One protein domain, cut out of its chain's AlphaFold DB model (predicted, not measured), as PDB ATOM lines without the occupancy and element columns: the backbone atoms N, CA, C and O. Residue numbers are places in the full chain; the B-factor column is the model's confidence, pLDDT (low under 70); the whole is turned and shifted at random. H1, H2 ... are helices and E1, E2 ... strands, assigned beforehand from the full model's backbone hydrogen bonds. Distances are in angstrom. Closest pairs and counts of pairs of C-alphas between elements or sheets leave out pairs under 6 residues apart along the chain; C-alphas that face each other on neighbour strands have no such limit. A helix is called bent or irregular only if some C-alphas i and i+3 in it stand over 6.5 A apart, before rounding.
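What this domain is: This is residues 900 to 1010, 1021 to 1041 and 1049 to 1094 of the 1140 residues of the protein "Hypothetical protein" of Polarella glacialis (UniProt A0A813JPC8). A nine-stranded antiparallel sheet, E1 to E9, curls like part of a barrel round the long helix H3, with its edge strands E1 and E9 apart and the barrel left open. Beyond E9 lies the small hairpin E10 and E11, and beyond that the helix H2, whose residues 1021 to 1030 stick out; the short H1 lies at the far side, by H3. The printed part has 178 residues, with three named helices and eleven named strands in the order H1, E1 to E9, H2, E10, E11, H3, and its class is mixed, helices and strands. It is only just compact, close to loose, with a radius of gyration of the C-alphas of 18.7 A and spans of 59 by 41 by 33 A.

Where its parts are: H1 is residues 900 to 903, its first C-alpha at (58.906, -27.988, 27.412). E1 is 909 to 913, E2 920 to 927 with 19.6 A, E3 938 to 943, E4 950 to 955, E5 959 to 961, E6 967 to 974 with 20.7 A, E7 977 to 982, E8 990 to 994 and E9 1000 to 1004. H2 is 1021 to 1041, 29.6 A long, E10 is 1052 to 1055 and E11 is 1064 to 1067. H3 is 1073 to 1092, 26.1 A long, ending at C-alpha 1092 (57.225, -34.246, 44.451); it has a kink of 41 degrees near residue 1086 and is irregular, with C-alphas 1087 and 1090 7.8 A apart.

How they stand to each other: E1 to E9 are a meander, each strand the antiparallel neighbour of the one before, in a strongly twisted sheet. N 910 and O 924 of the hairpin E1 and E2 are 2.8 A apart, within hydrogen-bond range, as are N 991 and O 1003 of the hairpin E8 and E9, 3.0 A. The sheet curls round H3, which is on one of its faces, making two layers, a sheet and a helix; the closest C-alphas of E4 and H3 are those of Ile 954 and Gly 1084, 6.3 A. H1 only grazes the sheet with residues 901 to 902, and touches H3 at residues 1086 to 1087 alone, the closest C-alphas being those of Ile 902 and Ala 1087, 5.9 A. In the hairpin E10 and E11, N 1065 and O 1054 are 2.8 A apart, within hydrogen-bond range; the closest C-alphas of E9 and E10 are those of Val 1003 and Val 1054, 7.3 A. H2 is not on the nine-stranded sheet and is near E11, with 7 pairs of C-alphas within 10 A. Every O i to N i+4 pair is within hydrogen-bond range in H2, and 14 of 16 are in H3; H1 is too short for such a pair.

The domain as a whole: The C-alphas of Glu 931 and Arg 1021 are the two farthest apart, 60.0 A. Residues 1011 to 1020 and 1042 to 1048 are cut out, with gaps of 22.5 A and 15.3 A between C-alphas. Of the links printed whole, none is long. The mean pLDDT of the printed part is 70.1, and 70 residues are under 70, among them 1021 to 1041 and 1049 to 1073.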
ATOM      1  N   GLY A 900      57.518 -28.469  27.342       70.25
ATOM      2  CA  GLY A 900      58.906 -27.988  27.412       70.25
ATOM      3  C   GLY A 900      59.099 -26.723  28.269       70.25
ATOM      4  O   GLY A 900      59.858 -26.771  29.237       70.25
ATOM      5  N   PRO A 901      58.377 -25.612  28.005       63.94
ATOM      6  CA  PRO A 901      58.473 -24.393  28.815       63.94
ATOM      7  C   PRO A 901      58.030 -24.566  30.274       63.94
ATOM      8  O   PRO A 901      58.512 -23.842  31.139       63.94
ATOM      9  N   ILE A 902      57.127 -25.516  30.552       71.94
ATOM     10  CA  ILE A 902      56.606 -25.774  31.900       71.94
ATOM     11  C   ILE A 902      57.605 -26.605  32.715       71.94
ATOM     12  O   ILE A 902      57.920 -26.250  33.849       71.94
ATOM     13  N   LYS A 903      58.166 -27.659  32.106       68.06
ATOM     14  CA  LYS A 903      59.202 -28.527  32.691       68.06
ATOM     15  C   LYS A 903      60.553 -27.818  32.882       68.06
ATOM     16  O   LYS A 903      61.372 -28.283  33.665       68.06
ATOM     17  N   ALA A 904      60.792 -26.691  32.206       71.19
ATOM     18  CA  ALA A 904      62.048 -25.936  32.285       71.19
ATOM     19  C   ALA A 904      62.307 -25.231  33.637       71.19
ATOM     20  O   ALA A 904      63.382 -24.665  33.826       71.19
ATOM     21  N   GLY A 905      61.342 -25.217  34.568       71.25
ATOM     22  CA  GLY A 905      61.516 -24.718  35.944       71.25
ATOM     23  C   GLY A 905      61.691 -23.200  36.110       71.25
ATOM     24  O   GLY A 905      61.748 -22.716  37.238       71.25
ATOM     25  N   GLY A 906      61.764 -22.436  35.017       82.62
ATOM     26  CA  GLY A 906      61.762 -20.971  35.027       82.62
ATOM     27  C   GLY A 906      60.350 -20.378  35.058       82.62
ATOM     28  O   GLY A 906      59.376 -21.047  34.720       82.62
ATOM     29  N   ALA A 907      60.232 -19.098  35.419       86.00
ATOM     30  CA  ALA A 907      58.957 -18.381  35.370       86.00
ATOM     31  C   ALA A 907      58.424 -18.292  33.925       86.00
ATOM     32  O   ALA A 907      59.118 -17.812  33.025       86.00
ATOM     33  N   TRP A 908      57.184 -18.734  33.703       92.00
ATOM     34  CA  TRP A 908      56.551 -18.814  32.381       92.00
ATOM     35  C   TRP A 908      55.141 -18.218  32.372       92.00
ATOM     36  O   TRP A 908      54.496 -18.089  33.411       92.00
ATOM     37  N   ALA A 909      54.641 -17.870  31.181       89.94
ATOM     38  CA  ALA A 909      53.282 -17.369  30.975       89.94
ATOM     39  C   ALA A 909      52.635 -17.998  29.726       89.94
ATOM     40  O   ALA A 909      53.001 -17.673  28.596       89.94
ATOM     41  N   VAL A 910      51.645 -18.871  29.925       87.56
ATOM     42  CA  VAL A 910      50.877 -19.534  28.860       87.56
ATOM     43  C   VAL A 910      49.545 -18.808  28.678       87.56
ATOM     44  O   VAL A 910      48.711 -18.764  29.579       87.56
ATOM     45  N   ASN A 911      49.330 -18.231  27.496       88.62
ATOM     46  CA  ASN A 911      48.057 -17.610  27.127       88.62
ATOM     47  C   ASN A 911      47.166 -18.691  26.499       88.62
ATOM     48  O   ASN A 911      47.522 -19.203  25.440       88.62
ATOM     49  N   VAL A 912      46.019 -19.022  27.100       82.19
ATOM     50  CA  VAL A 912      45.056 -19.945  26.477       82.19
ATOM     51  C   VAL A 912      44.051 -19.143  25.660       82.19
ATOM     52  O   VAL A 912      43.461 -18.176  26.146       82.19
ATOM     53  N   VAL A 913      43.881 -19.536  24.400       79.94
ATOM     54  CA  VAL A 913      43.117 -18.816  23.375       79.94
ATOM     55  C   VAL A 913      41.982 -19.707  22.875       79.94
ATOM     56  O   VAL A 913      42.206 -20.880  22.586       79.94
ATOM     57  N   GLY A 914      40.770 -19.161  22.763       77.56
ATOM     58  CA  GLY A 914      39.635 -19.875  22.178       77.56
ATOM     59  C   GLY A 914      39.848 -20.094  20.681       77.56
ATOM     60  O   GLY A 914      40.147 -19.143  19.959       77.56
ATOM     61  N   VAL A 915      39.701 -21.331  20.199       69.69
ATOM     62  CA  VAL A 915      40.038 -21.682  18.807       69.69
ATOM     63  C   VAL A 915      39.086 -20.993  17.823       69.69
ATOM     64  O   VAL A 915      39.556 -20.412  16.845       69.69
ATOM     65  N   ALA A 916      37.780 -20.973  18.110       61.03
ATOM     66  CA  ALA A 916      36.796 -20.238  17.313       61.03
ATOM     67  C   ALA A 916      36.919 -18.705  17.424       61.03
ATOM     68  O   ALA A 916      36.775 -18.007  16.423       61.03
ATOM     69  N   SER A 917      37.166 -18.160  18.623       79.00
ATOM     70  CA  SER A 917      37.128 -16.705  18.860       79.00
ATOM     71  C   SER A 917      38.451 -15.984  18.589       79.00
ATOM     72  O   SER A 917      38.453 -14.767  18.425       79.00
ATOM     73  N   ARG A 918      39.582 -16.704  18.621       76.50
ATOM     74  CA  ARG A 918      40.958 -16.167  18.710       76.50
ATOM     75  C   ARG A 918      41.202 -15.196  19.877       76.50
ATOM     76  O   ARG A 918      42.281 -14.616  19.981       76.50
ATOM     77  N   GLN A 919      40.245 -15.052  20.790       81.06
ATOM     78  CA  GLN A 919      40.391 -14.262  22.007       81.06
ATOM     79  C   GLN A 919      41.068 -15.107  23.086       81.06
ATOM     80  O   GLN A 919      40.779 -16.298  23.240       81.06
ATOM     81  N   LYS A 920      41.966 -14.488  23.856       83.06
ATOM     82  CA  LYS A 920      42.493 -15.095  25.082       83.06
ATOM     83  C   LYS A 920      41.328 -15.307  26.053       83.06
ATOM     84  O   LYS A 920      40.499 -14.420  26.208       83.06
ATOM     85  N   ILE A 921      41.271 -16.467  26.695       83.50
ATOM     86  CA  ILE A 921      40.264 -16.785  27.718       83.50
ATOM     87  C   ILE A 921      40.844 -16.446  29.099       83.50
ATOM     88  O   ILE A 921      40.223 -15.770  29.918       83.50
ATOM     89  N   PHE A 922      42.087 -16.870  29.328       91.12
ATOM     90  CA  PHE A 922      42.874 -16.598  30.527       91.12
ATOM     91  C   PHE A 922      44.373 -16.764  30.218       91.12
ATOM     92  O   PHE A 922      44.768 -17.293  29.176       91.12
ATOM     93  N   THR A 923      45.222 -16.314  31.138       92.38
ATOM     94  CA  THR A 923      46.672 -16.534  31.124       92.38
ATOM     95  C   THR A 923      47.068 -17.310  32.373       92.38
ATOM     96  O   THR A 923      46.832 -16.840  33.482       92.38
ATOM     97  N   ALA A 924      47.683 -18.476  32.200       92.50
ATOM     98  CA  ALA A 924      48.373 -19.178  33.273       92.50
ATOM     99  C   ALA A 924      49.786 -18.602  33.432       92.50
ATOM    100  O   ALA A 924      50.466 -18.369  32.430       92.50
ATOM    101  N   ARG A 925      50.244 -18.371  34.662       92.69
ATOM    102  CA  ARG A 925      51.601 -17.890  34.963       92.69
ATOM    103  C   ARG A 925      52.220 -18.711  36.083       92.69
ATOM    104  O   ARG A 925      51.583 -18.847  37.120       92.69
ATOM    105  N   LEU A 926      53.449 -19.190  35.910       93.25
ATOM    106  CA  LEU A 926      54.271 -19.655  37.027       93.25
ATOM    107  C   LEU A 926      55.070 -18.467  37.561       93.25
ATOM    108  O   LEU A 926      55.992 -17.988  36.897       93.25
ATOM    109  N   LEU A 927      54.708 -17.999  38.752       91.31
ATOM    110  CA  LEU A 927      55.522 -17.078  39.533       91.31
ATOM    111  C   LEU A 927      56.543 -17.876  40.347       91.31
ATOM    112  O   LEU A 927      56.227 -18.913  40.935       91.31
ATOM    113  N   HIS A 928      57.770 -17.370  40.380       87.19
ATOM    114  CA  HIS A 928      58.836 -17.843  41.250       87.19
ATOM    115  C   HIS A 928      59.249 -16.645  42.106       87.19
ATOM    116  O   HIS A 928      59.895 -15.724  41.600       87.19
ATOM    117  N   ASP A 929      58.778 -16.606  43.354       76.56
ATOM    118  CA  ASP A 929      58.969 -15.449  44.230       76.56
ATOM    119  C   ASP A 929      60.451 -15.259  44.580       76.56
ATOM    120  O   ASP A 929      61.168 -16.191  44.948       76.56
ATOM    121  N   GLY A 930      60.927 -14.028  44.397       63.66
ATOM    122  CA  GLY A 930      62.350 -13.708  44.417       63.66
ATOM    123  C   GLY A 930      62.976 -13.667  45.814       63.66
ATOM    124  O   GLY A 930      62.384 -13.186  46.777       63.66
ATOM    125  N   GLU A 931      64.239 -14.092  45.877       46.44
ATOM    126  CA  GLU A 931      65.226 -13.861  46.953       46.44
ATOM    127  C   GLU A 931      64.951 -14.466  48.344       46.44
ATOM    128  O   GLU A 931      65.902 -14.737  49.084       46.44
ATOM    129  N   LYS A 932      63.703 -14.755  48.721       50.66
ATOM    130  CA  LYS A 932      63.393 -15.403  50.002       50.66
ATOM    131  C   LYS A 932      63.506 -16.919  49.901       50.66
ATOM    132  O   LYS A 932      62.722 -17.588  49.241       50.66
ATOM    133  N   LYS A 933      64.450 -17.472  50.668       50.28
ATOM    134  CA  LYS A 933      64.885 -18.886  50.694       50.28
ATOM    135  C   LYS A 933      63.806 -19.940  51.051       50.28
ATOM    136  O   LYS A 933      64.142 -21.111  51.211       50.28
ATOM    137  N   HIS A 934      62.546 -19.537  51.214       49.22
ATOM    138  CA  HIS A 934      61.410 -20.391  51.578       49.22
ATOM    139  C   HIS A 934      60.109 -20.060  50.824       49.22
ATOM    140  O   HIS A 934      59.119 -20.767  51.029       49.22
ATOM    141  N   ASP A 935      60.089 -19.024  49.979       55.81
ATOM    142  CA  ASP A 935      58.878 -18.658  49.241       55.81
ATOM    143  C   ASP A 935      58.664 -19.652  48.084       55.81
ATOM    144  O   ASP A 935      59.610 -20.166  47.480       55.81
ATOM    145  N   ARG A 936      57.403 -20.026  47.857       79.75
ATOM    146  CA  ARG A 936      57.032 -21.176  47.021       79.75
ATOM    147  C   ARG A 936      56.683 -20.726  45.616       79.75
ATOM    148  O   ARG A 936      55.878 -19.816  45.446       79.75
ATOM    149  N   SER A 937      57.192 -21.438  44.613       91.12
ATOM    150  CA  SER A 937      56.693 -21.323  43.241       91.12
ATOM    151  C   SER A 937      55.166 -21.494  43.215       91.12
ATOM    152  O   SER A 937      54.636 -22.405  43.855       91.12
ATOM    153  N   ARG A 938      54.458 -20.640  42.471       93.31
ATOM    154  CA  ARG A 938      52.989 -20.598  42.439       93.31
ATOM    155  C   ARG A 938      52.492 -20.478  41.003       93.31
ATOM    156  O   ARG A 938      52.910 -19.576  40.283       93.31
ATOM    157  N   VAL A 939      51.587 -21.362  40.586       94.62
ATOM    158  CA  VAL A 939      50.867 -21.216  39.312       94.62
ATOM    159  C   VAL A 939      49.594 -20.412  39.557       94.62
ATOM    160  O   VAL A 939      48.802 -20.744  40.434       94.62
ATOM    161  N   GLU A 940      49.373 -19.366  38.772       95.44
ATOM    162  CA  GLU A 940      48.211 -18.483  38.858       95.44
ATOM    163  C   GLU A 940      47.447 -18.441  37.533       95.44
ATOM    164  O   GLU A 940      48.048 -18.295  36.468       95.44
ATOM    165  N   LEU A 941      46.115 -18.516  37.590       94.81
ATOM    166  CA  LEU A 941      45.230 -18.315  36.441       94.81
ATOM    167  C   LEU A 941      44.629 -16.910  36.486       94.81
ATOM    168  O   LEU A 941      43.902 -16.578  37.416       94.81
ATOM    169  N   TRP A 942      44.883 -16.106  35.457       94.56
ATOM    170  CA  TRP A 942      44.413 -14.724  35.329       94.56
ATOM    171  C   TRP A 942      43.402 -14.601  34.184       94.56
ATOM    172  O   TRP A 942      43.719 -14.969  33.053       94.56
ATOM    173  N   SER A 943      42.200 -14.078  34.437       92.94
ATOM    174  CA  SER A 943      41.176 -13.867  33.406       92.94
ATOM    175  C   SER A 943      41.627 -12.859  32.351       92.94
ATOM    176  O   SER A 943      42.383 -11.925  32.639       92.94
ATOM    177  N   PHE A 944      41.156 -13.028  31.115       85.88
ATOM    178  CA  PHE A 944      41.371 -12.025  30.080       85.88
ATOM    179  C   PHE A 944      40.233 -10.997  30.067       85.88
ATOM    180  O   PHE A 944      39.080 -11.320  29.795       85.88
ATOM    181  N   GLY A 945      40.571  -9.745  30.370       86.12
ATOM    182  CA  GLY A 945      39.651  -8.609  30.404       86.12
ATOM    183  C   GLY A 945      40.359  -7.360  30.930       86.12
ATOM    184  O   GLY A 945      41.467  -7.457  31.456       86.12
ATOM    185  N   ALA A 946      39.721  -6.190  30.820       65.75
ATOM    186  CA  ALA A 946      40.351  -4.876  31.035       65.75
ATOM    187  C   ALA A 946      40.999  -4.641  32.420       65.75
ATOM    188  O   ALA A 946      41.783  -3.711  32.575       65.75
ATOM    189  N   ARG A 947      40.687  -5.469  33.429       79.44
ATOM    190  CA  ARG A 947      41.296  -5.410  34.773       79.44
ATOM    191  C   ARG A 947      42.151  -6.626  35.145       79.44
ATOM    192  O   ARG A 947      42.751  -6.590  36.209       79.44
ATOM    193  N   GLY A 948      42.187  -7.674  34.311       89.31
ATOM    194  CA  GLY A 948      42.907  -8.933  34.553       89.31
ATOM    195  C   GLY A 948      42.685  -9.507  35.956       89.31
ATOM    196  O   GLY A 948      43.502  -9.289  36.841       89.31
ATOM    197  N   GLN A 949      41.590 -10.232  36.189       94.69
ATOM    198  CA  GLN A 949      41.271 -10.729  37.531       94.69
ATOM    199  C   GLN A 949      41.924 -12.096  37.778       94.69
ATOM    200  O   GLN A 949      41.753 -13.011  36.973       94.69
ATOM    201  N   LEU A 950      42.621 -12.272  38.904       94.81
ATOM    202  CA  LEU A 950      43.023 -13.601  39.378       94.81
ATOM    203  C   LEU A 950      41.767 -14.487  39.522       94.81
ATOM    204  O   LEU A 950      40.771 -14.057  40.096       94.81
ATOM    205  N   LEU A 951      41.796 -15.701  38.972       94.56
ATOM    206  CA  LEU A 951      40.680 -16.656  38.960       94.56
ATOM    207  C   LEU A 951      40.862 -17.772  39.993       94.56
ATOM    208  O   LEU A 951      39.906 -18.144  40.667       94.56
ATOM    209  N   ALA A 952      42.082 -18.295  40.101       95.44
ATOM    210  CA  ALA A 952      42.530 -19.236  41.124       95.44
ATOM    211  C   ALA A 952      44.064 -19.368  41.057       95.44
ATOM    212  O   ALA A 952      44.693 -18.916  40.095       95.44
ATOM    213  N   SER A 953      44.676 -19.992  42.061       95.69
ATOM    214  CA  SER A 953      46.131 -20.189  42.134       95.69
ATOM    215  C   SER A 953      46.509 -21.437  42.933       95.69
ATOM    216  O   SER A 953      45.754 -21.839  43.813       95.69
ATOM    217  N   ILE A 954      47.655 -22.051  42.646       95.94
ATOM    218  CA  ILE A 954      48.152 -23.261  43.320       95.94
ATOM    219  C   ILE A 954      49.639 -23.116  43.667       95.94
ATOM    220  O   ILE A 954      50.429 -22.693  42.823       95.94
ATOM    221  N   ASP A 955      50.023 -23.423  44.909       95.06
ATOM    222  CA  ASP A 955      51.428 -23.384  45.354       95.06
ATOM    223  C   ASP A 955      52.180 -24.700  45.081       95.06
ATOM    224  O   ASP A 955      51.585 -25.727  44.753       95.06
ATOM    225  N   SER A 956      53.503 -24.690  45.263       93.00
ATOM    226  CA  SER A 956      54.360 -25.868  45.072       93.00
ATOM    227  C   SER A 956      54.186 -26.983  46.117       93.00
ATOM    228  O   SER A 956      54.949 -27.945  46.093       93.00
ATOM    229  N   LEU A 957      53.234 -26.867  47.052       93.00
ATOM    230  CA  LEU A 957      52.763 -27.965  47.911       93.00
ATOM    231  C   LEU A 957      51.336 -28.412  47.531       93.00
ATOM    232  O   LEU A 957      50.678 -29.113  48.303       93.00
ATOM    233  N   LEU A 958      50.874 -28.010  46.343       94.31
ATOM    234  CA  LEU A 958      49.569 -28.298  45.755       94.31
ATOM    235  C   LEU A 958      48.364 -27.770  46.555       94.31
ATOM    236  O   LEU A 958      47.255 -28.293  46.424       94.31
ATOM    237  N   ASN A 959      48.559 -26.716  47.358       95.19
ATOM    238  CA  ASN A 959      47.477 -25.978  48.011       95.19
ATOM    239  C   ASN A 959      46.825 -25.027  46.998       95.19
ATOM    240  O   ASN A 959      47.509 -24.189  46.409       95.19
ATOM    241  N   ILE A 960      45.512 -25.134  46.814       95.12
ATOM    242  CA  ILE A 960      44.712 -24.314  45.899       95.12
ATOM    243  C   ILE A 960      44.086 -23.150  46.661       95.12
ATOM    244  O   ILE A 960      43.412 -23.351  47.671       95.12
ATOM    245  N   PHE A 961      44.225 -21.938  46.134       95.56
ATOM    246  CA  PHE A 961      43.658 -20.716  46.694       95.56
ATOM    247  C   PHE A 961      42.745 -20.009  45.690       95.56
ATOM    248  O   PHE A 961      43.065 -19.882  44.502       95.56
ATOM    249  N   TYR A 962      41.627 -19.507  46.206       94.44
ATOM    250  CA  TYR A 962      40.710 -18.594  45.531       94.44
ATOM    251  C   TYR A 962      41.357 -17.212  45.256       94.44
ATOM    252  O   TYR A 962      42.431 -16.914  45.788       94.44
ATOM    253  N   PRO A 963      40.722 -16.341  44.441       93.19
ATOM    254  CA  PRO A 963      41.221 -14.994  44.122       93.19
ATOM    255  C   PRO A 963      41.480 -14.071  45.316       93.19
ATOM    256  O   PRO A 963      42.311 -13.172  45.231       93.19
ATOM    257  N   ASP A 964      40.755 -14.278  46.413       93.62
ATOM    258  CA  ASP A 964      40.867 -13.554  47.683       93.62
ATOM    259  C   ASP A 964      41.980 -14.105  48.600       93.62
ATOM    260  O   ASP A 964      42.208 -13.579  49.688       93.62
ATOM    261  N   GLY A 965      42.677 -15.164  48.170       93.31
ATOM    262  CA  GLY A 965      43.670 -15.881  48.965       93.31
ATOM    263  C   GLY A 965      43.085 -16.933  49.912       93.31
ATOM    264  O   GLY A 965      43.851 -17.571  50.634       93.31
ATOM    265  N   ALA A 966      41.767 -17.165  49.921       93.25
ATOM    266  CA  ALA A 966      41.169 -18.209  50.747       93.25
ATOM    267  C   ALA A 966      41.572 -19.606  50.242       93.25
ATOM    268  O   ALA A 966      41.443 -19.929  49.059       93.25
ATOM    269  N   HIS A 967      42.056 -20.456  51.149       94.44
ATOM    270  CA  HIS A 967      42.478 -21.821  50.835       94.44
ATOM    271  C   HIS A 967      41.245 -22.697  50.525       94.44
ATOM    272  O   HIS A 967      40.374 -22.889  51.376       94.44
ATOM    273  N   PHE A 968      41.158 -23.208  49.296       94.12
ATOM    274  CA  PHE A 968      40.047 -24.025  48.796       94.12
ATOM    275  C   PHE A 968      40.218 -25.511  49.120       94.12
ATOM    276  O   PHE A 968      39.258 -26.195  49.478       94.12
ATOM    277  N   GLY A 969      41.443 -26.015  48.999       94.31
ATOM    278  CA  GLY A 969      41.755 -27.425  49.177       94.31
ATOM    279  C   GLY A 969      43.175 -27.746  48.744       94.31
ATOM    280  O   GLY A 969      43.866 -26.886  48.202       94.31
ATOM    281  N   LYS A 970      43.600 -28.988  48.948       95.06
ATOM    282  CA  LYS A 970      44.937 -29.461  48.583       95.06
ATOM    283  C   LYS A 970      44.845 -30.732  47.743       95.06
ATOM    284  O   LYS A 970      44.025 -31.602  48.039       95.06
ATOM    285  N   LEU A 971      45.690 -30.868  46.717       94.56
ATOM    286  CA  LEU A 971      45.842 -32.151  46.023       94.56
ATOM    287  C   LEU A 971      46.805 -33.060  46.789       94.56
ATOM    288  O   LEU A 971      47.926 -32.679  47.127       94.56
ATOM    289  N   HIS A 972      46.356 -34.281  47.039       93.38
ATOM    290  CA  HIS A 972      47.122 -35.358  47.642       93.38
ATOM    291  C   HIS A 972      47.338 -36.439  46.583       93.38
ATOM    292  O   HIS A 972      46.371 -36.948  46.018       93.38
ATOM    293  N   ARG A 973      48.598 -36.791  46.306       92.81
ATOM    294  CA  ARG A 973      48.921 -37.963  45.485       92.81
ATOM    295  C   ARG A 973      48.592 -39.221  46.287       92.81
ATOM    296  O   ARG A 973      49.034 -39.355  47.427       92.81
ATOM    297  N   VAL A 974      47.799 -40.106  45.699       92.94
ATOM    298  CA  VAL A 974      47.393 -41.403  46.241       92.94
ATOM    299  C   VAL A 974      47.533 -42.401  45.100       92.94
ATOM    300  O   VAL A 974      46.842 -42.287  44.088       92.94
ATOM    301  N   GLU A 975      48.473 -43.336  45.246       90.88
ATOM    302  CA  GLU A 975      48.935 -44.192  44.147       90.88
ATOM    303  C   GLU A 975      49.403 -43.316  42.957       90.88
ATOM    304  O   GLU A 975      50.259 -42.438  43.116       90.88
ATOM    305  N   GLU A 976      48.826 -43.517  41.772       87.31
ATOM    306  CA  GLU A 976      49.122 -42.757  40.549       87.31
ATOM    307  C   GLU A 976      48.134 -41.596  40.310       87.31
ATOM    308  O   GLU A 976      48.269 -40.844  39.348       87.31
ATOM    309  N   SER A 977      47.145 -41.411  41.195       86.69
ATOM    310  CA  SER A 977      46.110 -40.376  41.080       86.69
ATOM    311  C   SER A 977      46.272 -39.248  42.098       86.69
ATOM    312  O   SER A 977      46.555 -39.460  43.274       86.69
ATOM    313  N   TYR A 978      45.993 -38.018  41.682       92.25
ATOM    314  CA  TYR A 978      45.885 -36.857  42.559       92.25
ATOM    315  C   TYR A 978      44.424 -36.651  42.992       92.25
ATOM    316  O   TYR A 978      43.550 -36.418  42.159       92.25
ATOM    317  N   MET A 979      44.135 -36.726  44.294       93.38
ATOM    318  CA  MET A 979      42.813 -36.441  44.867       93.38
ATOM    319  C   MET A 979      42.774 -35.058  45.518       93.38
ATOM    320  O   MET A 979      43.673 -34.707  46.276       93.38
ATOM    321  N   LEU A 980      41.725 -34.277  45.249       93.31
ATOM    322  CA  LEU A 980      41.553 -32.931  45.806       93.31
ATOM    323  C   LEU A 980      40.681 -32.947  47.070       93.31
ATOM    324  O   LEU A 980      39.460 -33.102  46.982       93.31
ATOM    325  N   GLU A 981      41.307 -32.740  48.227       92.00
ATOM    326  CA  GLU A 981      40.657 -32.584  49.533       92.00
ATOM    327  C   GLU A 981      40.212 -31.119  49.736       92.00
ATOM    328  O   GLU A 981      41.049 -30.216  49.729       92.00
ATOM    329  N   GLU A 982      38.905 -30.855  49.898       92.81
ATOM    330  CA  GLU A 982      38.390 -29.502  50.206       92.81
ATOM    331  C   GLU A 982      38.762 -29.105  51.651       92.81
ATOM    332  O   GLU A 982      38.534 -29.882  52.580       92.81
ATOM    333  N   THR A 983      39.178 -27.850  51.890       89.25
ATOM    334  CA  THR A 983      39.525 -27.320  53.236       89.25
ATOM    335  C   THR A 983      38.426 -27.439  54.288       89.25
ATOM    336  O   THR A 983      38.693 -27.368  55.484       89.25
ATOM    337  N   ASN A 984      37.189 -27.662  53.853       86.38
ATOM    338  CA  ASN A 984      36.036 -27.945  54.700       86.38
ATOM    339  C   ASN A 984      36.081 -29.334  55.379       86.38
ATOM    340  O   ASN A 984      35.070 -29.740  55.954       86.38
ATOM    341  N   GLY A 985      37.175 -30.099  55.249       77.81
ATOM    342  CA  GLY A 985      37.280 -31.480  55.740       77.81
ATOM    343  C   GLY A 985      36.299 -32.424  55.040       77.81
ATOM    344  O   GLY A 985      35.750 -33.335  55.659       77.81
ATOM    345  N   ARG A 986      35.991 -32.151  53.766       77.62
ATOM    346  CA  ARG A 986      35.030 -32.933  52.979       77.62
ATOM    347  C   ARG A 986      35.766 -33.934  52.107       77.62
ATOM    348  O   ARG A 986      36.778 -33.595  51.504       77.62
ATOM    349  N   GLU A 987      35.179 -35.128  52.006       77.12
ATOM    350  CA  GLU A 987      35.630 -36.206  51.120       77.12
ATOM    351  C   GLU A 987      36.035 -35.675  49.734       77.12
ATOM    352  O   GLU A 987      35.292 -34.857  49.170       77.12
ATOM    353  N   PRO A 988      37.169 -36.135  49.171       76.00
ATOM    354  CA  PRO A 988      37.681 -35.620  47.914       76.00
ATOM    355  C   PRO A 988      36.665 -35.835  46.797       76.00
ATOM    356  O   PRO A 988      36.167 -36.937  46.575       76.00
ATOM    357  N   ARG A 989      36.332 -34.748  46.097       80.81
ATOM    358  CA  ARG A 989      35.265 -34.730  45.079       80.81
ATOM    359  C   ARG A 989      35.790 -34.862  43.658       80.81
ATOM    360  O   ARG A 989      35.000 -34.969  42.726       80.81
ATOM    361  N   TRP A 990      37.108 -34.856  43.507       85.19
ATOM    362  CA  TRP A 990      37.814 -34.972  42.243       85.19
ATOM    363  C   TRP A 990      39.034 -35.868  42.442       85.19
ATOM    364  O   TRP A 990      39.823 -35.631  43.360       85.19
ATOM    365  N   SER A 991      39.188 -36.864  41.574       87.12
ATOM    366  CA  SER A 991      40.410 -37.653  41.410       87.12
ATOM    367  C   SER A 991      40.947 -37.471  39.993       87.12
ATOM    368  O   SER A 991      40.169 -37.405  39.039       87.12
ATOM    369  N   MET A 992      42.265 -37.365  39.863       87.81
ATOM    370  CA  MET A 992      42.953 -36.954  38.641       87.81
ATOM    371  C   MET A 992      44.146 -37.878  38.395       87.81
ATOM    372  O   MET A 992      45.186 -37.704  39.025       87.81
ATOM    373  N   GLY A 993      43.996 -38.868  37.520       83.81
ATOM    374  CA  GLY A 993      45.042 -39.851  37.220       83.81
ATOM    375  C   GLY A 993      45.362 -39.903  35.727       83.81
ATOM    376  O   GLY A 993      44.529 -39.480  34.921       83.81
ATOM    377  N   PRO A 994      46.543 -40.395  35.328       78.81
ATOM    378  CA  PRO A 994      46.756 -40.835  33.955       78.81
ATOM    379  C   PRO A 994      45.884 -42.075  33.665       78.81
ATOM    380  O   PRO A 994      45.772 -42.966  34.504       78.81
ATOM    381  N   GLU A 995      45.256 -42.134  32.490       75.62
ATOM    382  CA  GLU A 995      44.797 -43.393  31.881       75.62
ATOM    383  C   GLU A 995      45.966 -44.041  31.101       75.62
ATOM    384  O   GLU A 995      46.952 -43.374  30.778       75.62
ATOM    385  N   ASP A 996      45.857 -45.334  30.766       64.69
ATOM    386  CA  ASP A 996      46.902 -46.109  30.059       64.69
ATOM    387  C   ASP A 996      47.302 -45.521  28.684       64.69
ATOM    388  O   ASP A 996      48.342 -45.874  28.128       64.69
ATOM    389  N   ASP A 997      46.479 -44.631  28.111       61.38
ATOM    390  CA  ASP A 997      46.756 -43.895  26.868       61.38
ATOM    391  C   ASP A 997      47.538 -42.580  27.086       61.38
ATOM    392  O   ASP A 997      47.742 -41.802  26.150       61.38
ATOM    393  N   GLY A 998      47.966 -42.323  28.325       55.66
ATOM    394  CA  GLY A 998      48.662 -41.120  28.764       55.66
ATOM    395  C   GLY A 998      47.753 -39.912  29.008       55.66
ATOM    396  O   GLY A 998      48.231 -38.898  29.520       55.66
ATOM    397  N   THR A 999      46.459 -39.961  28.667       66.44
ATOM    398  CA  THR A 999      45.557 -38.825  28.906       66.44
ATOM    399  C   THR A 999      45.243 -38.675  30.394       66.44
ATOM    400  O   THR A 999      45.063 -39.654  31.113       66.44
ATOM    401  N   LEU A1000      45.161 -37.433  30.884       68.62
ATOM    402  CA  LEU A1000      44.786 -37.195  32.278       68.62
ATOM    403  C   LEU A1000      43.260 -37.271  32.434       68.62
ATOM    404  O   LEU A1000      42.524 -36.373  32.005       68.62
ATOM    405  N   ALA A1001      42.789 -38.335  33.075       76.19
ATOM    406  CA  ALA A1001      41.394 -38.555  33.407       76.19
ATOM    407  C   ALA A1001      41.021 -37.838  34.710       76.19
ATOM    408  O   ALA A1001      41.592 -38.076  35.774       76.19
ATOM    409  N   VAL A1002      40.014 -36.966  34.626       79.25
ATOM    410  CA  VAL A1002      39.471 -36.220  35.768       79.25
ATOM    411  C   VAL A1002      38.079 -36.750  36.079       79.25
ATOM    412  O   VAL A1002      37.135 -36.551  35.311       79.25
ATOM    413  N   VAL A1003      37.951 -37.432  37.213       82.88
ATOM    414  CA  VAL A1003      36.722 -38.109  37.639       82.88
ATOM    415  C   VAL A1003      36.118 -37.372  38.828       82.88
ATOM    416  O   VAL A1003      36.777 -37.143  39.841       82.88
ATOM    417  N   TRP A1004      34.840 -37.010  38.712       82.75
ATOM    418  CA  TRP A1004      34.071 -36.450  39.821       82.75
ATOM    419  C   TRP A1004      33.563 -37.569  40.732       82.75
ATOM    420  O   TRP A1004      32.792 -38.432  40.300       82.75
ATOM    421  N   LEU A1005      33.977 -37.544  41.996       82.19
ATOM    422  CA  LEU A1005      33.614 -38.544  42.993       82.19
ATOM    423  C   LEU A1005      32.308 -38.138  43.708       82.19
ATOM    424  O   LEU A1005      32.226 -37.051  44.296       82.19
ATOM    425  N   PRO A1006      31.255 -38.980  43.677       72.81
ATOM    426  CA  PRO A1006      30.010 -38.693  44.375       72.81
ATOM    427  C   PRO A1006      30.180 -38.873  45.891       72.81
ATOM    428  O   PRO A1006      30.786 -39.831  46.361       72.81
ATOM    429  N   ARG A1007      29.587 -37.963  46.675       61.06
ATOM    430  CA  ARG A1007      29.669 -37.977  48.150       61.06
ATOM    431  C   ARG A1007      29.250 -39.337  48.726       61.06
ATOM    432  O   ARG A1007      28.160 -39.822  48.421       61.06
ATOM    433  N   GLY A1008      30.078 -39.896  49.602       61.88
ATOM    434  CA  GLY A1008      29.891 -41.177  50.278       61.88
ATOM    435  C   GLY A1008      30.709 -42.341  49.708       61.88
ATOM    436  O   GLY A1008      30.617 -43.441  50.252       61.88
ATOM    437  N   THR A1009      31.508 -42.152  48.648       52.75
ATOM    438  CA  THR A1009      32.392 -43.214  48.116       52.75
ATOM    439  C   THR A1009      33.778 -43.263  48.763       52.75
ATOM    440  O   THR A1009      34.539 -44.173  48.454       52.75
ATOM    441  N   SER A1010      34.122 -42.343  49.673       41.41
ATOM    442  CA  SER A1010      35.495 -42.205  50.196       41.41
ATOM    443  C   SER A1010      35.960 -43.319  51.150       41.41
ATOM    444  O   SER A1010      37.103 -43.289  51.606       41.41
ATOM    445  N   ARG A1021      32.136 -62.739  41.982       35.28
ATOM    446  CA  ARG A1021      30.692 -62.664  42.279       35.28
ATOM    447  C   ARG A1021      30.300 -61.390  43.045       35.28
ATOM    448  O   ARG A1021      29.184 -60.912  42.874       35.28
ATOM    449  N   LYS A1022      31.194 -60.813  43.861       34.91
ATOM    450  CA  LYS A1022      30.936 -59.536  44.552       34.91
ATOM    451  C   LYS A1022      31.082 -58.335  43.612       34.91
ATOM    452  O   LYS A1022      30.258 -57.430  43.711       34.91
ATOM    453  N   ARG A1023      32.012 -58.365  42.644       39.28
ATOM    454  CA  ARG A1023      32.049 -57.393  41.529       39.28
ATOM    455  C   ARG A1023      30.737 -57.409  40.742       39.28
ATOM    456  O   ARG A1023      30.150 -56.353  40.539       39.28
ATOM    457  N   GLN A1024      30.212 -58.590  40.401       39.84
ATOM    458  CA  GLN A1024      28.911 -58.707  39.723       39.84
ATOM    459  C   GLN A1024      27.735 -58.166  40.556       39.84
ATOM    460  O   GLN A1024      26.869 -57.487  40.008       39.84
ATOM    461  N   VAL A1025      27.695 -58.410  41.872       39.19
ATOM    462  CA  VAL A1025      26.651 -57.842  42.749       39.19
ATOM    463  C   VAL A1025      26.782 -56.319  42.867       39.19
ATOM    464  O   VAL A1025      25.769 -55.623  42.791       39.19
ATOM    465  N   LEU A1026      28.002 -55.784  42.983       34.53
ATOM    466  CA  LEU A1026      28.236 -54.338  43.002       34.53
ATOM    467  C   LEU A1026      27.823 -53.694  41.669       34.53
ATOM    468  O   LEU A1026      27.119 -52.690  41.678       34.53
ATOM    469  N   ALA A1027      28.158 -54.313  40.534       39.88
ATOM    470  CA  ALA A1027      27.737 -53.874  39.205       39.88
ATOM    471  C   ALA A1027      26.207 -53.926  39.024       39.88
ATOM    472  O   ALA A1027      25.628 -53.005  38.456       39.88
ATOM    473  N   GLN A1028      25.514 -54.937  39.565       39.50
ATOM    474  CA  GLN A1028      24.043 -54.975  39.558       39.50
ATOM    475  C   GLN A1028      23.408 -53.909  40.464       39.50
ATOM    476  O   GLN A1028      22.327 -53.408  40.148       39.50
ATOM    477  N   LEU A1029      24.047 -53.547  41.580       36.09
ATOM    478  CA  LEU A1029      23.580 -52.477  42.467       36.09
ATOM    479  C   LEU A1029      23.845 -51.088  41.873       36.09
ATOM    480  O   LEU A1029      22.938 -50.257  41.879       36.09
ATOM    481  N   LEU A1030      25.026 -50.861  41.291       36.31
ATOM    482  CA  LEU A1030      25.369 -49.648  40.545       36.31
ATOM    483  C   LEU A1030      24.477 -49.490  39.313       36.31
ATOM    484  O   LEU A1030      23.885 -48.431  39.143       36.31
ATOM    485  N   GLY A1031      24.277 -50.551  38.528       39.06
ATOM    486  CA  GLY A1031      23.354 -50.564  37.392       39.06
ATOM    487  C   GLY A1031      21.920 -50.236  37.808       39.06
ATOM    488  O   GLY A1031      21.312 -49.337  37.246       39.06
ATOM    489  N   ARG A1032      21.377 -50.859  38.865       40.34
ATOM    490  CA  ARG A1032      20.037 -50.509  39.396       40.34
ATOM    491  C   ARG A1032      19.972 -49.111  40.025       40.34
ATOM    492  O   ARG A1032      18.888 -48.526  40.085       40.34
ATOM    493  N   GLY A1033      21.094 -48.583  40.508       32.09
ATOM    494  CA  GLY A1033      21.231 -47.214  41.000       32.09
ATOM    495  C   GLY A1033      21.182 -46.198  39.861       32.09
ATOM    496  O   GLY A1033      20.326 -45.317  39.870       32.09
ATOM    497  N   LEU A1034      22.032 -46.374  38.849       36.50
ATOM    498  CA  LEU A1034      22.106 -45.554  37.638       36.50
ATOM    499  C   LEU A1034      20.835 -45.664  36.791       36.50
ATOM    500  O   LEU A1034      20.340 -44.649  36.318       36.50
ATOM    501  N   GLU A1035      20.209 -46.838  36.699       38.00
ATOM    502  CA  GLU A1035      18.919 -47.014  36.027       38.00
ATOM    503  C   GLU A1035      17.803 -46.220  36.740       38.00
ATOM    504  O   GLU A1035      16.968 -45.583  36.092       38.00
ATOM    505  N   LYS A1036      17.797 -46.187  38.083       36.62
ATOM    506  CA  LYS A1036      16.895 -45.315  38.858       36.62
ATOM    507  C   LYS A1036      17.247 -43.836  38.698       36.62
ATOM    508  O   LYS A1036      16.331 -43.027  38.554       36.62
ATOM    509  N   LEU A1037      18.534 -43.486  38.691       31.75
ATOM    510  CA  LEU A1037      19.011 -42.114  38.517       31.75
ATOM    511  C   LEU A1037      18.634 -41.583  37.128       31.75
ATOM    512  O   LEU A1037      18.013 -40.534  37.028       31.75
ATOM    513  N   GLY A1038      18.866 -42.354  36.065       35.44
ATOM    514  CA  GLY A1038      18.446 -42.047  34.699       35.44
ATOM    515  C   GLY A1038      16.925 -41.940  34.552       35.44
ATOM    516  O   GLY A1038      16.437 -41.049  33.862       35.44
ATOM    517  N   LYS A1039      16.139 -42.768  35.259       36.56
ATOM    518  CA  LYS A1039      14.666 -42.634  35.320       36.56
ATOM    519  C   LYS A1039      14.190 -41.393  36.099       36.56
ATOM    520  O   LYS A1039      13.054 -40.960  35.891       36.56
ATOM    521  N   LEU A1040      15.036 -40.811  36.953       30.44
ATOM    522  CA  LEU A1040      14.833 -39.516  37.618       30.44
ATOM    523  C   LEU A1040      15.268 -38.342  36.723       30.44
ATOM    524  O   LEU A1040      14.479 -37.424  36.516       30.44
ATOM    525  N   VAL A1041      16.462 -38.402  36.128       31.47
ATOM    526  CA  VAL A1041      17.028 -37.364  35.247       31.47
ATOM    527  C   VAL A1041      16.191 -37.192  33.973       31.47
ATOM    528  O   VAL A1041      15.848 -36.066  33.626       31.47
ATOM    529  N   PRO A1049      23.688 -26.663  27.190       35.22
ATOM    530  CA  PRO A1049      24.722 -27.404  26.473       35.22
ATOM    531  C   PRO A1049      25.485 -28.349  27.416       35.22
ATOM    532  O   PRO A1049      25.896 -27.954  28.504       35.22
ATOM    533  N   VAL A1050      25.707 -29.591  26.977       32.81
ATOM    534  CA  VAL A1050      26.464 -30.599  27.738       32.81
ATOM    535  C   VAL A1050      27.943 -30.208  27.790       32.81
ATOM    536  O   VAL A1050      28.550 -29.963  26.750       32.81
ATOM    537  N   ILE A1051      28.520 -30.146  28.992       34.31
ATOM    538  CA  ILE A1051      29.898 -29.677  29.223       34.31
ATOM    539  C   ILE A1051      30.872 -30.855  29.343       34.31
ATOM    540  O   ILE A1051      31.983 -30.790  28.825       34.31
ATOM    541  N   ALA A1052      30.458 -31.948  29.991       33.56
ATOM    542  CA  ALA A1052      31.275 -33.150  30.161       33.56
ATOM    543  C   ALA A1052      30.417 -34.427  30.195       33.56
ATOM    544  O   ALA A1052      29.216 -34.380  30.473       33.56
ATOM    545  N   THR A1053      31.041 -35.584  29.942       30.44
ATOM    546  CA  THR A1053      30.411 -36.908  30.103       30.44
ATOM    547  C   THR A1053      31.287 -37.866  30.903       30.44
ATOM    548  O   THR A1053      32.406 -38.180  30.500       30.44
ATOM    549  N   VAL A1054      30.750 -38.376  32.013       33.41
ATOM    550  CA  VAL A1054      31.380 -39.427  32.830       33.41
ATOM    551  C   VAL A1054      30.832 -40.789  32.394       33.41
ATOM    552  O   VAL A1054      29.630 -40.937  32.167       33.41
ATOM    553  N   ALA A1055      31.700 -41.791  32.271       32.59
ATOM    554  CA  ALA A1055      31.351 -43.158  31.878       32.59
ATOM    555  C   ALA A1055      32.014 -44.173  32.821       32.59
ATOM    556  O   ALA A1055      32.992 -43.849  33.493       32.59
ATOM    557  N   GLN A1056      31.495 -45.403  32.878       29.14
ATOM    558  CA  GLN A1056      32.132 -46.473  33.656       29.14
ATOM    559  C   GLN A1056      33.443 -46.949  32.991       29.14
ATOM    560  O   GLN A1056      33.487 -47.049  31.762       29.14
ATOM    561  N   PRO A1057      34.469 -47.353  33.766       28.00
ATOM    562  CA  PRO A1057      35.796 -47.742  33.256       28.00
ATOM    563  C   PRO A1057      35.835 -49.094  32.511       28.00
ATOM    564  O   PRO A1057      36.897 -49.685  32.340       28.00
ATOM    565  N   HIS A1058      34.688 -49.648  32.104       29.98
ATOM    566  CA  HIS A1058      34.565 -50.995  31.523       29.98
ATOM    567  C   HIS A1058      33.824 -51.006  30.169       29.98
ATOM    568  O   HIS A1058      33.169 -51.982  29.810       29.98
ATOM    569  N   GLY A1059      33.909 -49.911  29.406       33.81
ATOM    570  CA  GLY A1059      33.620 -49.893  27.961       33.81
ATOM    571  C   GLY A1059      32.152 -50.010  27.518       33.81
ATOM    572  O   GLY A1059      31.888 -49.952  26.317       33.81
ATOM    573  N   SER A1060      31.190 -50.137  28.436       32.78
ATOM    574  CA  SER A1060      29.763 -50.059  28.089       32.78
ATOM    575  C   SER A1060      29.406 -48.643  27.626       32.78
ATOM    576  O   SER A1060      29.643 -47.671  28.342       32.78
ATOM    577  N   ASN A1061      28.829 -48.515  26.429       38.31
ATOM    578  CA  ASN A1061      28.496 -47.209  25.854       38.31
ATOM    579  C   ASN A1061      27.182 -46.608  26.377       38.31
ATOM    580  O   ASN A1061      26.988 -45.403  26.205       38.31
ATOM    581  N   ASP A1062      26.319 -47.415  27.000       30.89
ATOM    582  CA  ASP A1062      24.902 -47.080  27.208       30.89
ATOM    583  C   ASP A1062      24.600 -46.399  28.561       30.89
ATOM    584  O   ASP A1062      23.578 -45.725  28.691       30.89
ATOM    585  N   ASP A1063      25.503 -46.511  29.545       33.94
ATOM    586  CA  ASP A1063      25.416 -45.836  30.852       33.94
ATOM    587  C   ASP A1063      26.445 -44.693  30.939       33.94
ATOM    588  O   ASP A1063      27.564 -44.855  31.435       33.94
ATOM    589  N   ARG A1064      26.051 -43.509  30.450       37.84
ATOM    590  CA  ARG A1064      26.829 -42.260  30.530       37.84
ATOM    591  C   ARG A1064      26.093 -41.211  31.361       37.84
ATOM    592  O   ARG A1064      24.890 -41.019  31.200       37.84
ATOM    593  N   LEU A1065      26.825 -40.506  32.221       31.78
ATOM    594  CA  LEU A1065      26.333 -39.365  32.990       31.78
ATOM    595  C   LEU A1065      26.725 -38.068  32.269       31.78
ATOM    596  O   LEU A1065      27.897 -37.693  32.242       31.78
ATOM    597  N   GLU A1066      25.738 -37.403  31.677       33.84
ATOM    598  CA  GLU A1066      25.880 -36.100  31.013       33.84
ATOM    599  C   GLU A1066      25.801 -34.964  32.051       33.84
ATOM    600  O   GLU A1066      24.928 -34.969  32.923       33.84
ATOM    601  N   LEU A1067      26.739 -34.013  31.985       32.28
ATOM    602  CA  LEU A1067      26.836 -32.867  32.893       32.28
ATOM    603  C   LEU A1067      26.461 -31.578  32.144       32.28
ATOM    604  O   LEU A1067      27.287 -30.970  31.464       32.28
ATOM    605  N   ASP A1068      25.191 -31.182  32.271       30.50
ATOM    606  CA  ASP A1068      24.530 -30.176  31.415       30.50
ATOM    607  C   ASP A1068      24.633 -28.718  31.914       30.50
ATOM    608  O   ASP A1068      24.085 -27.806  31.294       30.50
ATOM    609  N   SER A1069      25.250 -28.488  33.077       36.69
ATOM    610  CA  SER A1069      25.454 -27.153  33.659       36.69
ATOM    611  C   SER A1069      26.447 -27.215  34.817       36.69
ATOM    612  O   SER A1069      26.146 -27.790  35.862       36.69
ATOM    613  N   ILE A1070      27.597 -26.561  34.663       38.97
ATOM    614  CA  ILE A1070      28.617 -26.387  35.700       38.97
ATOM    615  C   ILE A1070      29.074 -24.924  35.669       38.97
ATOM    616  O   ILE A1070      29.379 -24.382  34.608       38.97
ATOM    617  N   SER A1071      29.104 -24.270  36.831       39.59
ATOM    618  CA  SER A1071      29.631 -22.909  36.979       39.59
ATOM    619  C   SER A1071      31.134 -22.881  36.696       39.59
ATOM    620  O   SER A1071      31.866 -23.706  37.236       39.59
ATOM    621  N   GLY A1072      31.604 -21.903  35.912       59.78
ATOM    622  CA  GLY A1072      32.967 -21.875  35.347       59.78
ATOM    623  C   GLY A1072      34.140 -21.975  36.336       59.78
ATOM    624  O   GLY A1072      35.252 -22.277  35.912       59.78
ATOM    625  N   VAL A1073      33.892 -21.792  37.638       67.62
ATOM    626  CA  VAL A1073      34.843 -22.061  38.729       67.62
ATOM    627  C   VAL A1073      35.406 -23.485  38.652       67.62
ATOM    628  O   VAL A1073      36.615 -23.651  38.743       67.62
ATOM    629  N   ASP A1074      34.577 -24.505  38.414       72.88
ATOM    630  CA  ASP A1074      35.045 -25.901  38.430       72.88
ATOM    631  C   ASP A1074      35.958 -26.222  37.232       72.88
ATOM    632  O   ASP A1074      36.918 -26.975  37.372       72.88
ATOM    633  N   LEU A1075      35.723 -25.608  36.064       74.50
ATOM    634  CA  LEU A1075      36.602 -25.757  34.896       74.50
ATOM    635  C   LEU A1075      37.962 -25.077  35.128       74.50
ATOM    636  O   LEU A1075      39.000 -25.636  34.776       74.50
ATOM    637  N   VAL A1076      37.954 -23.896  35.757       77.56
ATOM    638  CA  VAL A1076      39.167 -23.191  36.205       77.56
ATOM    639  C   VAL A1076      39.933 -24.034  37.226       77.56
ATOM    640  O   VAL A1076      41.146 -24.172  37.097       77.56
ATOM    641  N   LEU A1077      39.241 -24.627  38.204       81.62
ATOM    642  CA  LEU A1077      39.840 -25.497  39.218       81.62
ATOM    643  C   LEU A1077      40.481 -26.736  38.592       81.62
ATOM    644  O   LEU A1077      41.659 -26.974  38.830       81.62
ATOM    645  N   VAL A1078      39.759 -27.490  37.756       83.31
ATOM    646  CA  VAL A1078      40.318 -28.686  37.104       83.31
ATOM    647  C   VAL A1078      41.564 -28.331  36.292       83.31
ATOM    648  O   VAL A1078      42.589 -29.000  36.426       83.31
ATOM    649  N   LEU A1079      41.522 -27.253  35.504       82.19
ATOM    650  CA  LEU A1079      42.685 -26.818  34.736       82.19
ATOM    651  C   LEU A1079      43.853 -26.397  35.640       82.19
ATOM    652  O   LEU A1079      44.987 -26.797  35.381       82.19
ATOM    653  N   LEU A1080      43.599 -25.633  36.703       86.25
ATOM    654  CA  LEU A1080      44.625 -25.248  37.670       86.25
ATOM    655  C   LEU A1080      45.306 -26.476  38.284       86.25
ATOM    656  O   LEU A1080      46.532 -26.514  38.358       86.25
ATOM    657  N   CYS A1081      44.523 -27.483  38.676       87.75
ATOM    658  CA  CYS A1081      45.040 -28.744  39.189       87.75
ATOM    659  C   CYS A1081      45.936 -29.443  38.154       87.75
ATOM    660  O   CYS A1081      47.037 -29.854  38.506       87.75
ATOM    661  N   THR A1082      45.521 -29.527  36.878       85.88
ATOM    662  CA  THR A1082      46.365 -30.131  35.822       85.88
ATOM    663  C   THR A1082      47.686 -29.382  35.645       85.88
ATOM    664  O   THR A1082      48.747 -29.999  35.677       85.88
ATOM    665  N   LEU A1083      47.649 -28.050  35.537       86.00
ATOM    666  CA  LEU A1083      48.844 -27.223  35.356       86.00
ATOM    667  C   LEU A1083      49.770 -27.259  36.579       86.00
ATOM    668  O   LEU A1083      50.984 -27.268  36.409       86.00
ATOM    669  N   GLY A1084      49.215 -27.301  37.793       87.94
ATOM    670  CA  GLY A1084      49.979 -27.427  39.034       87.94
ATOM    671  C   GLY A1084      50.646 -28.793  39.187       87.94
ATOM    672  O   GLY A1084      51.827 -28.844  39.514       87.94
ATOM    673  N   VAL A1085      49.942 -29.888  38.876       88.12
ATOM    674  CA  VAL A1085      50.541 -31.234  38.822       88.12
ATOM    675  C   VAL A1085      51.713 -31.243  37.838       88.12
ATOM    676  O   VAL A1085      52.833 -31.543  38.235       88.12
ATOM    677  N   ILE A1086      51.504 -30.804  36.593       85.00
ATOM    678  CA  ILE A1086      52.549 -30.789  35.552       85.00
ATOM    679  C   ILE A1086      53.746 -29.897  35.935       85.00
ATOM    680  O   ILE A1086      54.888 -30.236  35.630       85.00
ATOM    681  N   ALA A1087      53.506 -28.755  36.589       86.81
ATOM    682  CA  ALA A1087      54.560 -27.824  36.994       86.81
ATOM    683  C   ALA A1087      55.374 -28.296  38.212       86.81
ATOM    684  O   ALA A1087      56.502 -27.834  38.394       86.81
ATOM    685  N   PHE A1088      54.822 -29.180  39.052       89.00
ATOM    686  CA  PHE A1088      55.422 -29.560  40.337       89.00
ATOM    687  C   PHE A1088      55.733 -31.060  40.495       89.00
ATOM    688  O   PHE A1088      56.360 -31.426  41.485       89.00
ATOM    689  N   ASP A1089      55.400 -31.917  39.526       83.69
ATOM    690  CA  ASP A1089      55.637 -33.374  39.572       83.69
ATOM    691  C   ASP A1089      57.103 -33.727  39.927       83.69
ATOM    692  O   ASP A1089      57.368 -34.448  40.889       83.69
ATOM    693  N   GLN A1090      58.080 -33.088  39.265       71.94
ATOM    694  CA  GLN A1090      59.522 -33.263  39.540       71.94
ATOM    695  C   GLN A1090      59.999 -32.712  40.901       71.94
ATOM    696  O   GLN A1090      61.142 -32.957  41.308       71.94
ATOM    697  N   VAL A1091      59.175 -31.913  41.585       69.19
ATOM    698  CA  VAL A1091      59.424 -31.454  42.963       69.19
ATOM    699  C   VAL A1091      58.918 -32.502  43.956       69.19
ATOM    700  O   VAL A1091      59.565 -32.725  44.978       69.19
ATOM    701  N   MET A1092      57.812 -33.182  43.631       66.06
ATOM    702  CA  MET A1092      57.225 -34.246  44.451       66.06
ATOM    703  C   MET A1092      58.140 -35.478  44.523       66.06
ATOM    704  O   MET A1092      58.422 -35.952  45.621       66.06
ATOM    705  N   GLU A1093      58.680 -35.943  43.388       66.06
ATOM    706  CA  GLU A1093      59.570 -37.124  43.329       66.06
ATOM    707  C   GLU A1093      60.828 -37.004  44.207       66.06
ATOM    708  O   GLU A1093      61.371 -38.002  44.675       66.06
ATOM    709  N   LYS A1094      61.317 -35.782  44.447       50.31
ATOM    710  CA  LYS A1094      62.566 -35.536  45.189       50.31
ATOM    711  C   LYS A1094      62.391 -35.471  46.705       50.31
ATOM    712  O   LYS A1094      63.383 -35.258  47.402       50.31
TER     713      LYS A1094